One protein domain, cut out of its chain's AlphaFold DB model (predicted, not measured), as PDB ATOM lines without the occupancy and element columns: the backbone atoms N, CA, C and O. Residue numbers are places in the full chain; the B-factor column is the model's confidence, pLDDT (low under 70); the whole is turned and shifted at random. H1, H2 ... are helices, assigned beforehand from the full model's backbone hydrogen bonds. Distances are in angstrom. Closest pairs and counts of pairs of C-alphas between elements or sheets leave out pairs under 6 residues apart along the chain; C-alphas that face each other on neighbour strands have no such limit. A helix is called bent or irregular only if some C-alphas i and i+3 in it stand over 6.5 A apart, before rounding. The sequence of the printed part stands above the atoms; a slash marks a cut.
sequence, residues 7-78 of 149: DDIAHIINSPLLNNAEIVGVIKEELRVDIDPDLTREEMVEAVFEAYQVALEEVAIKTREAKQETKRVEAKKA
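Overview. This is residues 7 to 78 of the 149 residues of an uncharacterized protein of Candidatus Pacearchaeota archaeon (UniProt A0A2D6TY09). One long, nearly straight helix, H3, makes the length of the model, and two shorter helices, H1 and H2, gather round its first part as a small compact head. Residues 56 to 78, of which 56 to 76 belong to H3, stick out from this head as a free arm. The printed part has 72 residues with three named helices, in the order H1, H2, H3, and no named strand; its class is all helix. The whole is extended, with a radius of gyration of the C-alphas of 17.8 A, and the C-alphas span 60 by 19 by 18 A.

Arrangement. H1, residues 7 to 13, and H2, residues 20 to 30, are close but not clearly touching. Their closest C-alphas, those of Ile 13 and Ile 23, are 6.1 A apart. H1 and H2 run opposite ways at a steep tilt of 57 degrees. H3, residues 41 to 76, touches H1 with residues 41 to 49 alone. The closest C-alphas of H1 and H3 are those of Ala 10 and Val 45, 5.7 A apart. H1 and H3 run opposite ways at a steep tilt of 58 degrees. H2 and H3 are close but not clearly touching, with the C-alphas of Ile 27 and Val 48 the closest at 7.8 A. They run the same way at a shallow tilt of 14 degrees. In H1, H2 and H3 every pair of O of residue i and N of residue i+4 is within hydrogen-bond range.

Along the chain. H1 begins at Asp 7, whose C-alpha is at (-13.544, -54.329, 19.889), and ends at Ile 13, 9.8 A from first to last C-alpha. H2 runs from Asn 20, with its C-alpha at (-24.753, -62.646, 8.941), to Glu 30, a length of 15.4 A. H3 runs from Arg 41 to Lys 76, 36 residues and 51.4 A from first to last C-alpha. Its C-alpha 41 is at (-17.153, -60.787, 9.319) and its C-alpha 76 at (-25.108, -10.388, 15.841). No helix is bent or irregular.

Size, cuts and confidence. The two C-alphas farthest apart are those of Pro 16 and Ala 78, at 59.8 A. Without the stretch that stands free, the body has 49 residues and spans 28 by 19 by 18 A, with a radius of gyration of 9.5 A. The printed part has no cut. The link from H1 to H2, 6 residues, and the link from H2 to H3, 10 residues, are both short. The mean pLDDT of the printed part is 73.6, and residues 60 to 78 are under 70.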
ATOM      1  N   ASP A   7     -13.382 -53.056  19.182       79.31
ATOM      2  CA  ASP A   7     -13.544 -54.329  19.889       79.31
ATOM      3  C   ASP A   7     -14.997 -54.567  20.321       79.31
ATOM      4  O   ASP A   7     -15.487 -55.691  20.221       79.31
ATOM      5  N   ASP A   8     -15.722 -53.514  20.715       79.56
ATOM      6  CA  ASP A   8     -17.151 -53.611  21.044       79.56
ATOM      7  C   ASP A   8     -17.976 -54.008  19.808       79.56
ATOM      8  O   ASP A   8     -18.834 -54.889  19.873       79.56
ATOM      9  N   ILE A   9     -17.671 -53.408  18.653       80.69
ATOM     10  CA  ILE A   9     -18.306 -53.728  17.365       80.69
ATOM     11  C   ILE A   9     -17.941 -55.150  16.915       80.69
ATOM     12  O   ILE A   9     -18.806 -55.907  16.468       80.69
ATOM     13  N   ALA A  10     -16.682 -55.549  17.092       83.06
ATOM     14  CA  ALA A  10     -16.236 -56.908  16.817       83.06
ATOM     15  C   ALA A  10     -16.938 -57.936  17.707       83.06
ATOM     16  O   ALA A  10     -17.234 -59.034  17.240       83.06
ATOM     17  N   HIS A  11     -17.246 -57.602  18.961       82.25
ATOM     18  CA  HIS A  11     -17.974 -58.499  19.852       82.25
ATOM     19  C   HIS A  11     -19.421 -58.731  19.396       82.25
ATOM     20  O   HIS A  11     -19.919 -59.853  19.479       82.25
ATOM     21  N   ILE A  12     -20.067 -57.697  18.847       77.62
ATOM     22  CA  ILE A  12     -21.421 -57.784  18.279       77.62
ATOM     23  C   ILE A  12     -21.419 -58.653  17.009       77.62
ATOM     24  O   ILE A  12     -22.239 -59.562  16.878       77.62
ATOM     25  N   ILE A  13     -20.469 -58.421  16.098       79.56
ATOM     26  CA  ILE A  13     -20.397 -59.116  14.799       79.56
ATOM     27  C   ILE A  13     -19.913 -60.561  14.936       79.56
ATOM     28  O   ILE A  13     -20.397 -61.456  14.246       79.56
ATOM     29  N   ASN A  14     -18.980 -60.832  15.847       80.88
ATOM     30  CA  ASN A  14     -18.441 -62.178  16.035       80.88
ATOM     31  C   ASN A  14     -19.311 -63.066  16.930       80.88
ATOM     32  O   ASN A  14     -18.858 -64.131  17.354       80.88
ATOM     33  N   SER A  15     -20.564 -62.677  17.188       77.62
ATOM     34  CA  SER A  15     -21.509 -63.516  17.914       77.62
ATOM     35  C   SER A  15     -21.639 -64.890  17.229       77.62
ATOM     36  O   SER A  15     -21.977 -64.971  16.042       77.62
ATOM     37  N   PRO A  16     -21.361 -66.002  17.937       75.44
ATOM     38  CA  PRO A  16     -21.493 -67.347  17.375       75.44
ATOM     39  C   PRO A  16     -22.958 -67.783  17.248       75.44
ATOM     40  O   PRO A  16     -23.237 -68.820  16.653       75.44
ATOM     41  N   LEU A  17     -23.885 -67.014  17.829       79.25
ATOM     42  CA  LEU A  17     -25.311 -67.325  17.890       79.25
ATOM     43  C   LEU A  17     -26.119 -66.693  16.753       79.25
ATOM     44  O   LEU A  17     -27.270 -67.072  16.573       79.25
ATOM     45  N   LEU A  18     -25.535 -65.739  16.023       79.25
ATOM     46  CA  LEU A  18     -26.217 -64.988  14.974       79.25
ATOM     47  C   LEU A  18     -25.601 -65.289  13.606       79.25
ATOM     48  O   LEU A  18     -24.376 -65.383  13.455       79.25
ATOM     49  N   ASN A  19     -26.462 -65.429  12.604       83.62
ATOM     50  CA  ASN A  19     -26.054 -65.482  11.205       83.62
ATOM     51  C   ASN A  19     -25.793 -64.061  10.656       83.62
ATOM     52  O   ASN A  19     -26.172 -63.063  11.267       83.62
ATOM     53  N   ASN A  20     -25.136 -63.950   9.498       80.31
ATOM     54  CA  ASN A  20     -24.753 -62.646   8.941       80.31
ATOM     55  C   ASN A  20     -25.961 -61.727   8.671       80.31
ATOM     56  O   ASN A  20     -25.869 -60.526   8.900       80.31
ATOM     57  N   ALA A  21     -27.110 -62.274   8.260       82.94
ATOM     58  CA  ALA A  21     -28.319 -61.484   8.017       82.94
ATOM     59  C   ALA A  21     -28.912 -60.908   9.317       82.94
ATOM     60  O   ALA A  21     -29.351 -59.759   9.346       82.94
ATOM     61  N   GLU A  22     -28.883 -61.681  10.404       83.62
ATOM     62  CA  GLU A  22     -29.295 -61.232  11.738       83.62
ATOM     63  C   GLU A  22     -28.346 -60.158  12.278       83.62
ATOM     64  O   GLU A  22     -28.801 -59.156  12.826       83.62
ATOM     65  N   ILE A  23     -27.038 -60.324  12.065       84.06
ATOM     66  CA  ILE A  23     -26.022 -59.333  12.444       84.06
ATOM     67  C   ILE A  23     -26.261 -58.006  11.711       84.06
ATOM     68  O   ILE A  23     -26.283 -56.956  12.354       84.06
ATOM     69  N   VAL A  24     -26.506 -58.035  10.395       84.31
ATOM     70  CA  VAL A  24     -26.848 -56.827   9.619       84.31
ATOM     71  C   VAL A  24     -28.128 -56.174  10.145       84.31
ATOM     72  O   VAL A  24     -28.175 -54.953  10.289       84.31
ATOM     73  N   GLY A  25     -29.149 -56.968  10.481       83.56
ATOM     74  CA  GLY A  25     -30.393 -56.466  11.068       83.56
ATOM     75  C   GLY A  25     -30.164 -55.705  12.375       83.56
ATOM     76  O   GLY A  25     -30.620 -54.570  12.510       83.56
ATOM     77  N   VAL A  26     -29.390 -56.287  13.295       83.88
ATOM     78  CA  VAL A  26     -29.043 -55.664  14.584       83.88
ATOM     79  C   VAL A  26     -28.238 -54.379  14.383       83.88
ATOM     80  O   VAL A  26     -28.539 -53.361  15.000       83.88
ATOM     81  N   ILE A  27     -27.250 -54.382  13.483       83.19
ATOM     82  CA  ILE A  27     -26.447 -53.189  13.167       83.19
ATOM     83  C   ILE A  27     -27.329 -52.063  12.613       83.19
ATOM     84  O   ILE A  27     -27.185 -50.902  13.002       83.19
ATOM     85  N   LYS A  28     -28.268 -52.396  11.728       85.25
ATOM     86  CA  LYS A  28     -29.189 -51.426  11.138       85.25
ATOM     87  C   LYS A  28     -30.163 -50.852  12.163       85.25
ATOM     88  O   LYS A  28     -30.476 -49.666  12.102       85.25
ATOM     89  N   GLU A  29     -30.635 -51.663  13.103       81.81
ATOM     90  CA  GLU A  29     -31.563 -51.227  14.147       81.81
ATOM     91  C   GLU A  29     -30.871 -50.363  15.214       81.81
ATOM     92  O   GLU A  29     -31.325 -49.253  15.501       81.81
ATOM     93  N   GLU A  30     -29.737 -50.830  15.740       77.75
ATOM     94  CA  GLU A  30     -29.029 -50.203  16.865       77.75
ATOM     95  C   GLU A  30     -28.159 -49.017  16.428       77.75
ATOM     96  O   GLU A  30     -28.154 -47.959  17.063       77.75
ATOM     97  N   LEU A  31     -27.422 -49.171  15.323       77.12
ATOM     98  CA  LEU A  31     -26.435 -48.187  14.864       77.12
ATOM     99  C   LEU A  31     -26.921 -47.366  13.667       77.12
ATOM    100  O   LEU A  31     -26.291 -46.365  13.329       77.12
ATOM    101  N   ARG A  32     -28.051 -47.743  13.047       80.25
ATOM    102  CA  ARG A  32     -28.593 -47.106  11.830       80.25
ATOM    103  C   ARG A  32     -27.606 -47.092  10.660       80.25
ATOM    104  O   ARG A  32     -27.653 -46.187   9.827       80.25
ATOM    105  N   VAL A  33     -26.734 -48.095  10.596       81.06
ATOM    106  CA  VAL A  33     -25.772 -48.291   9.507       81.06
ATOM    107  C   VAL A  33     -26.286 -49.398   8.591       81.06
ATOM    108  O   VAL A  33     -26.682 -50.456   9.071       81.06
ATOM    109  N   ASP A  34     -26.297 -49.152   7.280       82.25
ATOM    110  CA  ASP A  34     -26.645 -50.165   6.277       82.25
ATOM    111  C   ASP A  34     -25.364 -50.830   5.764       82.25
ATOM    112  O   ASP A  34     -24.437 -50.130   5.354       82.25
ATOM    113  N   ILE A  35     -25.297 -52.161   5.820       82.25
ATOM    114  CA  ILE A  35     -24.104 -52.943   5.461       82.25
ATOM    115  C   ILE A  35     -24.509 -54.103   4.572       82.25
ATOM    116  O   ILE A  35     -25.569 -54.700   4.753       82.25
ATOM    117  N   ASP A  36     -23.642 -54.410   3.616       81.44
ATOM    118  CA  ASP A  36     -23.815 -55.534   2.714       81.44
ATOM    119  C   ASP A  36     -23.683 -56.873   3.481       81.44
ATOM    120  O   ASP A  36     -22.652 -57.117   4.118       81.44
ATOM    121  N   PRO A  37     -24.720 -57.735   3.465       77.62
ATOM    122  CA  PRO A  37     -24.699 -59.029   4.145       77.62
ATOM    123  C   PRO A  37     -23.735 -60.051   3.527       77.62
ATOM    124  O   PRO A  37     -23.437 -61.052   4.187       77.62
ATOM    125  N   ASP A  38     -23.257 -59.819   2.300       83.69
ATOM    126  CA  ASP A  38     -22.337 -60.718   1.595       83.69
ATOM    127  C   ASP A  38     -20.866 -60.508   2.006       83.69
ATOM    128  O   ASP A  38     -19.990 -61.284   1.613       83.69
ATOM    129  N   LEU A  39     -20.584 -59.491   2.829       81.31
ATOM    130  CA  LEU A  39     -19.247 -59.219   3.354       81.31
ATOM    131  C   LEU A  39     -18.801 -60.269   4.376       81.31
ATOM    132  O   LEU A  39     -19.591 -60.850   5.129       81.31
ATOM    133  N   THR A  40     -17.488 -60.487   4.447       85.69
ATOM    134  CA  THR A  40     -16.909 -61.310   5.512       85.69
ATOM    135  C   THR A  40     -17.036 -60.606   6.864       85.69
ATOM    136  O   THR A  40     -17.112 -59.383   6.947       85.69
ATOM    137  N   ARG A  41     -17.021 -61.365   7.968       80.12
ATOM    138  CA  ARG A  41     -17.153 -60.787   9.319       80.12
ATOM    139  C   ARG A  41     -16.085 -59.734   9.626       80.12
ATOM    140  O   ARG A  41     -16.385 -58.754  10.297       80.12
ATOM    141  N   GLU A  42     -14.862 -59.920   9.133       80.94
ATOM    142  CA  GLU A  42     -13.769 -58.955   9.306       80.94
ATOM    143  C   GLU A  42     -14.053 -57.648   8.550       80.94
ATOM    144  O   GLU A  42     -13.958 -56.571   9.137       80.94
ATOM    145  N   GLU A  43     -14.503 -57.744   7.297       83.38
ATOM    146  CA  GLU A  43     -14.892 -56.588   6.477       83.38
ATOM    147  C   GLU A  43     -16.127 -55.872   7.040       83.38
ATOM    148  O   GLU A  43     -16.195 -54.645   7.023       83.38
ATOM    149  N   MET A  44     -17.084 -56.611   7.610       82.56
ATOM    150  CA  MET A  44     -18.244 -56.026   8.288       82.56
ATOM    151  C   MET A  44     -17.827 -55.185   9.499       82.56
ATOM    152  O   MET A  44     -18.387 -54.113   9.715       82.56
ATOM    153  N   VAL A  45     -16.844 -55.637  10.289       84.19
ATOM    154  CA  VAL A  45     -16.337 -54.872  11.445       84.19
ATOM    155  C   VAL A  45     -15.737 -53.551  10.989       84.19
ATOM    156  O   VAL A  45     -16.005 -52.515  11.600       84.19
ATOM    157  N   GLU A  46     -14.940 -53.579   9.923       84.31
ATOM    158  CA  GLU A  46     -14.330 -52.373   9.361       84.31
ATOM    159  C   GLU A  46     -15.393 -51.424   8.805       84.31
ATOM    160  O   GLU A  46     -15.416 -50.254   9.191       84.31
ATOM    161  N   ALA A  47     -16.351 -51.937   8.028       83.19
ATOM    162  CA  ALA A  47     -17.440 -51.146   7.462       83.19
ATOM    163  C   ALA A  47     -18.337 -50.496   8.535       83.19
ATOM    164  O   ALA A  47     -18.654 -49.308   8.431       83.19
ATOM    165  N   VAL A  48     -18.717 -51.226   9.601       84.69
ATOM    166  CA  VAL A  48     -19.469 -50.641  10.732       84.69
ATOM    167  C   VAL A  48     -18.656 -49.543  11.397       84.69
ATOM    168  O   VAL A  48     -19.189 -48.475  11.699       84.69
ATOM    169  N   PHE A  49     -17.380 -49.812  11.677       84.88
ATOM    170  CA  PHE A  49     -16.539 -48.893  12.427       84.88
ATOM    171  C   PHE A  49     -16.309 -47.586  11.665       84.88
ATOM    172  O   PHE A  49     -16.436 -46.511  12.253       84.88
ATOM    173  N   GLU A  50     -16.032 -47.664  10.363       84.00
ATOM    174  CA  GLU A  50     -15.889 -46.489   9.502       84.00
ATOM    175  C   GLU A  50     -17.190 -45.688   9.415       84.00
ATOM    176  O   GLU A  50     -17.185 -44.478   9.653       84.00
ATOM    177  N   ALA A  51     -18.326 -46.345   9.166       82.50
ATOM    178  CA  ALA A  51     -19.619 -45.666   9.107       82.50
ATOM    179  C   ALA A  51     -19.981 -44.990  10.442       82.50
ATOM    180  O   ALA A  51     -20.495 -43.869  10.465       82.50
ATOM    181  N   TYR A  52     -19.665 -45.638  11.564       81.69
ATOM    182  CA  TYR A  52     -19.873 -45.089  12.899       81.69
ATOM    183  C   TYR A  52     -18.972 -43.873  13.176       81.69
ATOM    184  O   TYR A  52     -19.442 -42.873  13.722       81.69
ATOM    185  N   GLN A  53     -17.699 -43.915  12.764       81.06
ATOM    186  CA  GLN A  53     -16.778 -42.772  12.849       81.06
ATOM    187  C   GLN A  53     -17.299 -41.576  12.046       81.06
ATOM    188  O   GLN A  53     -17.383 -40.473  12.586       81.06
ATOM    189  N   VAL A  54     -17.728 -41.799  10.800       82.12
ATOM    190  CA  VAL A  54     -18.300 -40.751   9.941       82.12
ATOM    191  C   VAL A  54     -19.557 -40.150  10.576       82.12
ATOM    192  O   VAL A  54     -19.695 -38.928  10.645       82.12
ATOM    193  N   ALA A  55     -20.450 -40.978  11.125       77.75
ATOM    194  CA  ALA A  55     -21.645 -40.501  11.820       77.75
ATOM    195  C   ALA A  55     -21.303 -39.670  13.074       77.75
ATOM    196  O   ALA A  55     -21.932 -38.637  13.331       77.75
ATOM    197  N   LEU A  56     -20.291 -40.075  13.848       78.00
ATOM    198  CA  LEU A  56     -19.803 -39.303  14.994       78.00
ATOM    199  C   LEU A  56     -19.189 -37.966  14.568       78.00
ATOM    200  O   LEU A  56     -19.446 -36.950  15.221       78.00
ATOM    201  N   GLU A  57     -18.411 -37.944  13.486       77.31
ATOM    202  CA  GLU A  57     -17.848 -36.717  12.923       77.31
ATOM    203  C   GLU A  57     -18.945 -35.777  12.427       77.31
ATOM    204  O   GLU A  57     -18.915 -34.592  12.757       77.31
ATOM    205  N   GLU A  58     -19.968 -36.282  11.736       73.00
ATOM    206  CA  GLU A  58     -21.121 -35.477  11.333       73.00
ATOM    207  C   GLU A  58     -21.847 -34.864  12.531       73.00
ATOM    208  O   GLU A  58     -22.204 -33.684  12.511       73.00
ATOM    209  N   VAL A  59     -22.074 -35.643  13.592       70.44
ATOM    210  CA  VAL A  59     -22.698 -35.141  14.822       70.44
ATOM    211  C   VAL A  59     -21.798 -34.104  15.493       70.44
ATOM    212  O   VAL A  59     -22.293 -33.077  15.968       70.44
ATOM    213  N   ALA A  60     -20.481 -34.313  15.512       69.69
ATOM    214  CA  ALA A  60     -19.519 -33.364  16.061       69.69
ATOM    215  C   ALA A  60     -19.462 -32.060  15.249       69.69
ATOM    216  O   ALA A  60     -19.443 -30.978  15.844       69.69
ATOM    217  N   ILE A  61     -19.502 -32.144  13.916       67.62
ATOM    218  CA  ILE A  61     -19.570 -31.006  12.993       67.62
ATOM    219  C   ILE A  61     -20.886 -30.259  13.199       67.62
ATOM    220  O   ILE A  61     -20.833 -29.081  13.534       67.62
ATOM    221  N   LYS A  62     -22.041 -30.933  13.159       63.81
ATOM    222  CA  LYS A  62     -23.362 -30.328  13.426       63.81
ATOM    223  C   LYS A  62     -23.420 -29.672  14.808       63.81
ATOM    224  O   LYS A  62     -23.940 -28.571  14.960       63.81
ATOM    225  N   THR A  63     -22.819 -30.288  15.829       62.03
ATOM    226  CA  THR A  63     -22.735 -29.710  17.184       62.03
ATOM    227  C   THR A  63     -21.811 -28.489  17.228       62.03
ATOM    228  O   THR A  63     -22.089 -27.514  17.933       62.03
ATOM    229  N   ARG A  64     -20.692 -28.516  16.497       61.03
ATOM    230  CA  ARG A  64     -19.749 -27.397  16.386       61.03
ATOM    231  C   ARG A  64     -20.349 -26.241  15.587       61.03
ATOM    232  O   ARG A  64     -20.173 -25.098  16.000       61.03
ATOM    233  N   GLU A  65     -21.073 -26.524  14.513       56.81
ATOM    234  CA  GLU A  65     -21.823 -25.561  13.710       56.81
ATOM    235  C   GLU A  65     -22.953 -24.941  14.523       56.81
ATOM    236  O   GLU A  65     -22.984 -23.724  14.638       56.81
ATOM    237  N   ALA A  66     -23.768 -25.733  15.228       55.81
ATOM    238  CA  ALA A  66     -24.795 -25.223  16.137       55.81
ATOM    239  C   ALA A  66     -24.201 -24.321  17.238       55.81
ATOM    240  O   ALA A  66     -24.710 -23.236  17.520       55.81
ATOM    241  N   LYS A  67     -23.064 -24.711  17.837       55.22
ATOM    242  CA  LYS A  67     -22.341 -23.872  18.815       55.22
ATOM    243  C   LYS A  67     -21.767 -22.596  18.191       55.22
ATOM    244  O   LYS A  67     -21.759 -21.555  18.846       55.22
ATOM    245  N   GLN A  68     -21.266 -22.648  16.957       54.47
ATOM    246  CA  GLN A  68     -20.778 -21.465  16.243       54.47
ATOM    247  C   GLN A  68     -21.918 -20.553  15.793       54.47
ATOM    248  O   GLN A  68     -21.761 -19.338  15.847       54.47
ATOM    249  N   GLU A  69     -23.059 -21.107  15.407       49.31
ATOM    250  CA  GLU A  69     -24.268 -20.368  15.076       49.31
ATOM    251  C   GLU A  69     -24.830 -19.688  16.323       49.31
ATOM    252  O   GLU A  69     -25.125 -18.501  16.278       49.31
ATOM    253  N   THR A  70     -24.806 -20.354  17.481       49.31
ATOM    254  CA  THR A  70     -25.177 -19.735  18.765       49.31
ATOM    255  C   THR A  70     -24.229 -18.578  19.109       49.31
ATOM    256  O   THR A  70     -24.686 -17.481  19.415       49.31
ATOM    257  N   LYS A  71     -22.908 -18.757  18.941       49.34
ATOM    258  CA  LYS A  71     -21.915 -17.678  19.120       49.34
ATOM    259  C   LYS A  71     -22.060 -16.541  18.101       49.34
ATOM    260  O   LYS A  71     -21.822 -15.384  18.433       49.34
ATOM    261  N   ARG A  72     -22.433 -16.838  16.852       45.22
ATOM    262  CA  ARG A  72     -22.668 -15.832  15.801       45.22
ATOM    263  C   ARG A  72     -23.988 -15.093  16.003       45.22
ATOM    264  O   ARG A  72     -24.041 -13.902  15.719       45.22
ATOM    265  N   VAL A  73     -25.023 -15.745  16.529       49.22
ATOM    266  CA  VAL A  73     -26.283 -15.113  16.949       49.22
ATOM    267  C   VAL A  73     -26.049 -14.234  18.184       49.22
ATOM    268  O   VAL A  73     -26.557 -13.116  18.228       49.22
ATOM    269  N   GLU A  74     -25.200 -14.653  19.127       47.84
ATOM    270  CA  GLU A  74     -24.731 -13.802  20.234       47.84
ATOM    271  C   GLU A  74     -23.916 -12.595  19.735       47.84
ATOM    272  O   GLU A  74     -24.133 -11.480  20.205       47.84
ATOM    273  N   ALA A  75     -23.039 -12.777  18.741       41.19
ATOM    274  CA  ALA A  75     -22.258 -11.691  18.142       41.19
ATOM    275  C   ALA A  75     -23.095 -10.751  17.248       41.19
ATOM    276  O   ALA A  75     -22.830  -9.554  17.213       41.19
ATOM    277  N   LYS A  76     -24.146 -11.238  16.573       42.06
ATOM    278  CA  LYS A  76     -25.108 -10.388  15.841       42.06
ATOM    279  C   LYS A  76     -26.100  -9.678  16.771       42.06
ATOM    280  O   LYS A  76     -26.557  -8.593  16.431       42.06
ATOM    281  N   LYS A  77     -26.369 -10.214  17.970       44.38
ATOM    282  CA  LYS A  77     -26.991  -9.469  19.084       44.38
ATOM    283  C   LYS A  77     -26.017  -8.506  19.780       44.38
ATOM    284  O   LYS A  77     -26.451  -7.674  20.571       44.38
ATOM    285  N   ALA A  78     -24.719  -8.570  19.473       40.62
ATOM    286  CA  ALA A  78     -23.692  -7.656  19.969       40.62
ATOM    287  C   ALA A  78     -23.518  -6.409  19.085       40.62
ATOM    288  O   ALA A  78     -22.424  -5.871  18.964       40.62
TER     289      ALA A  78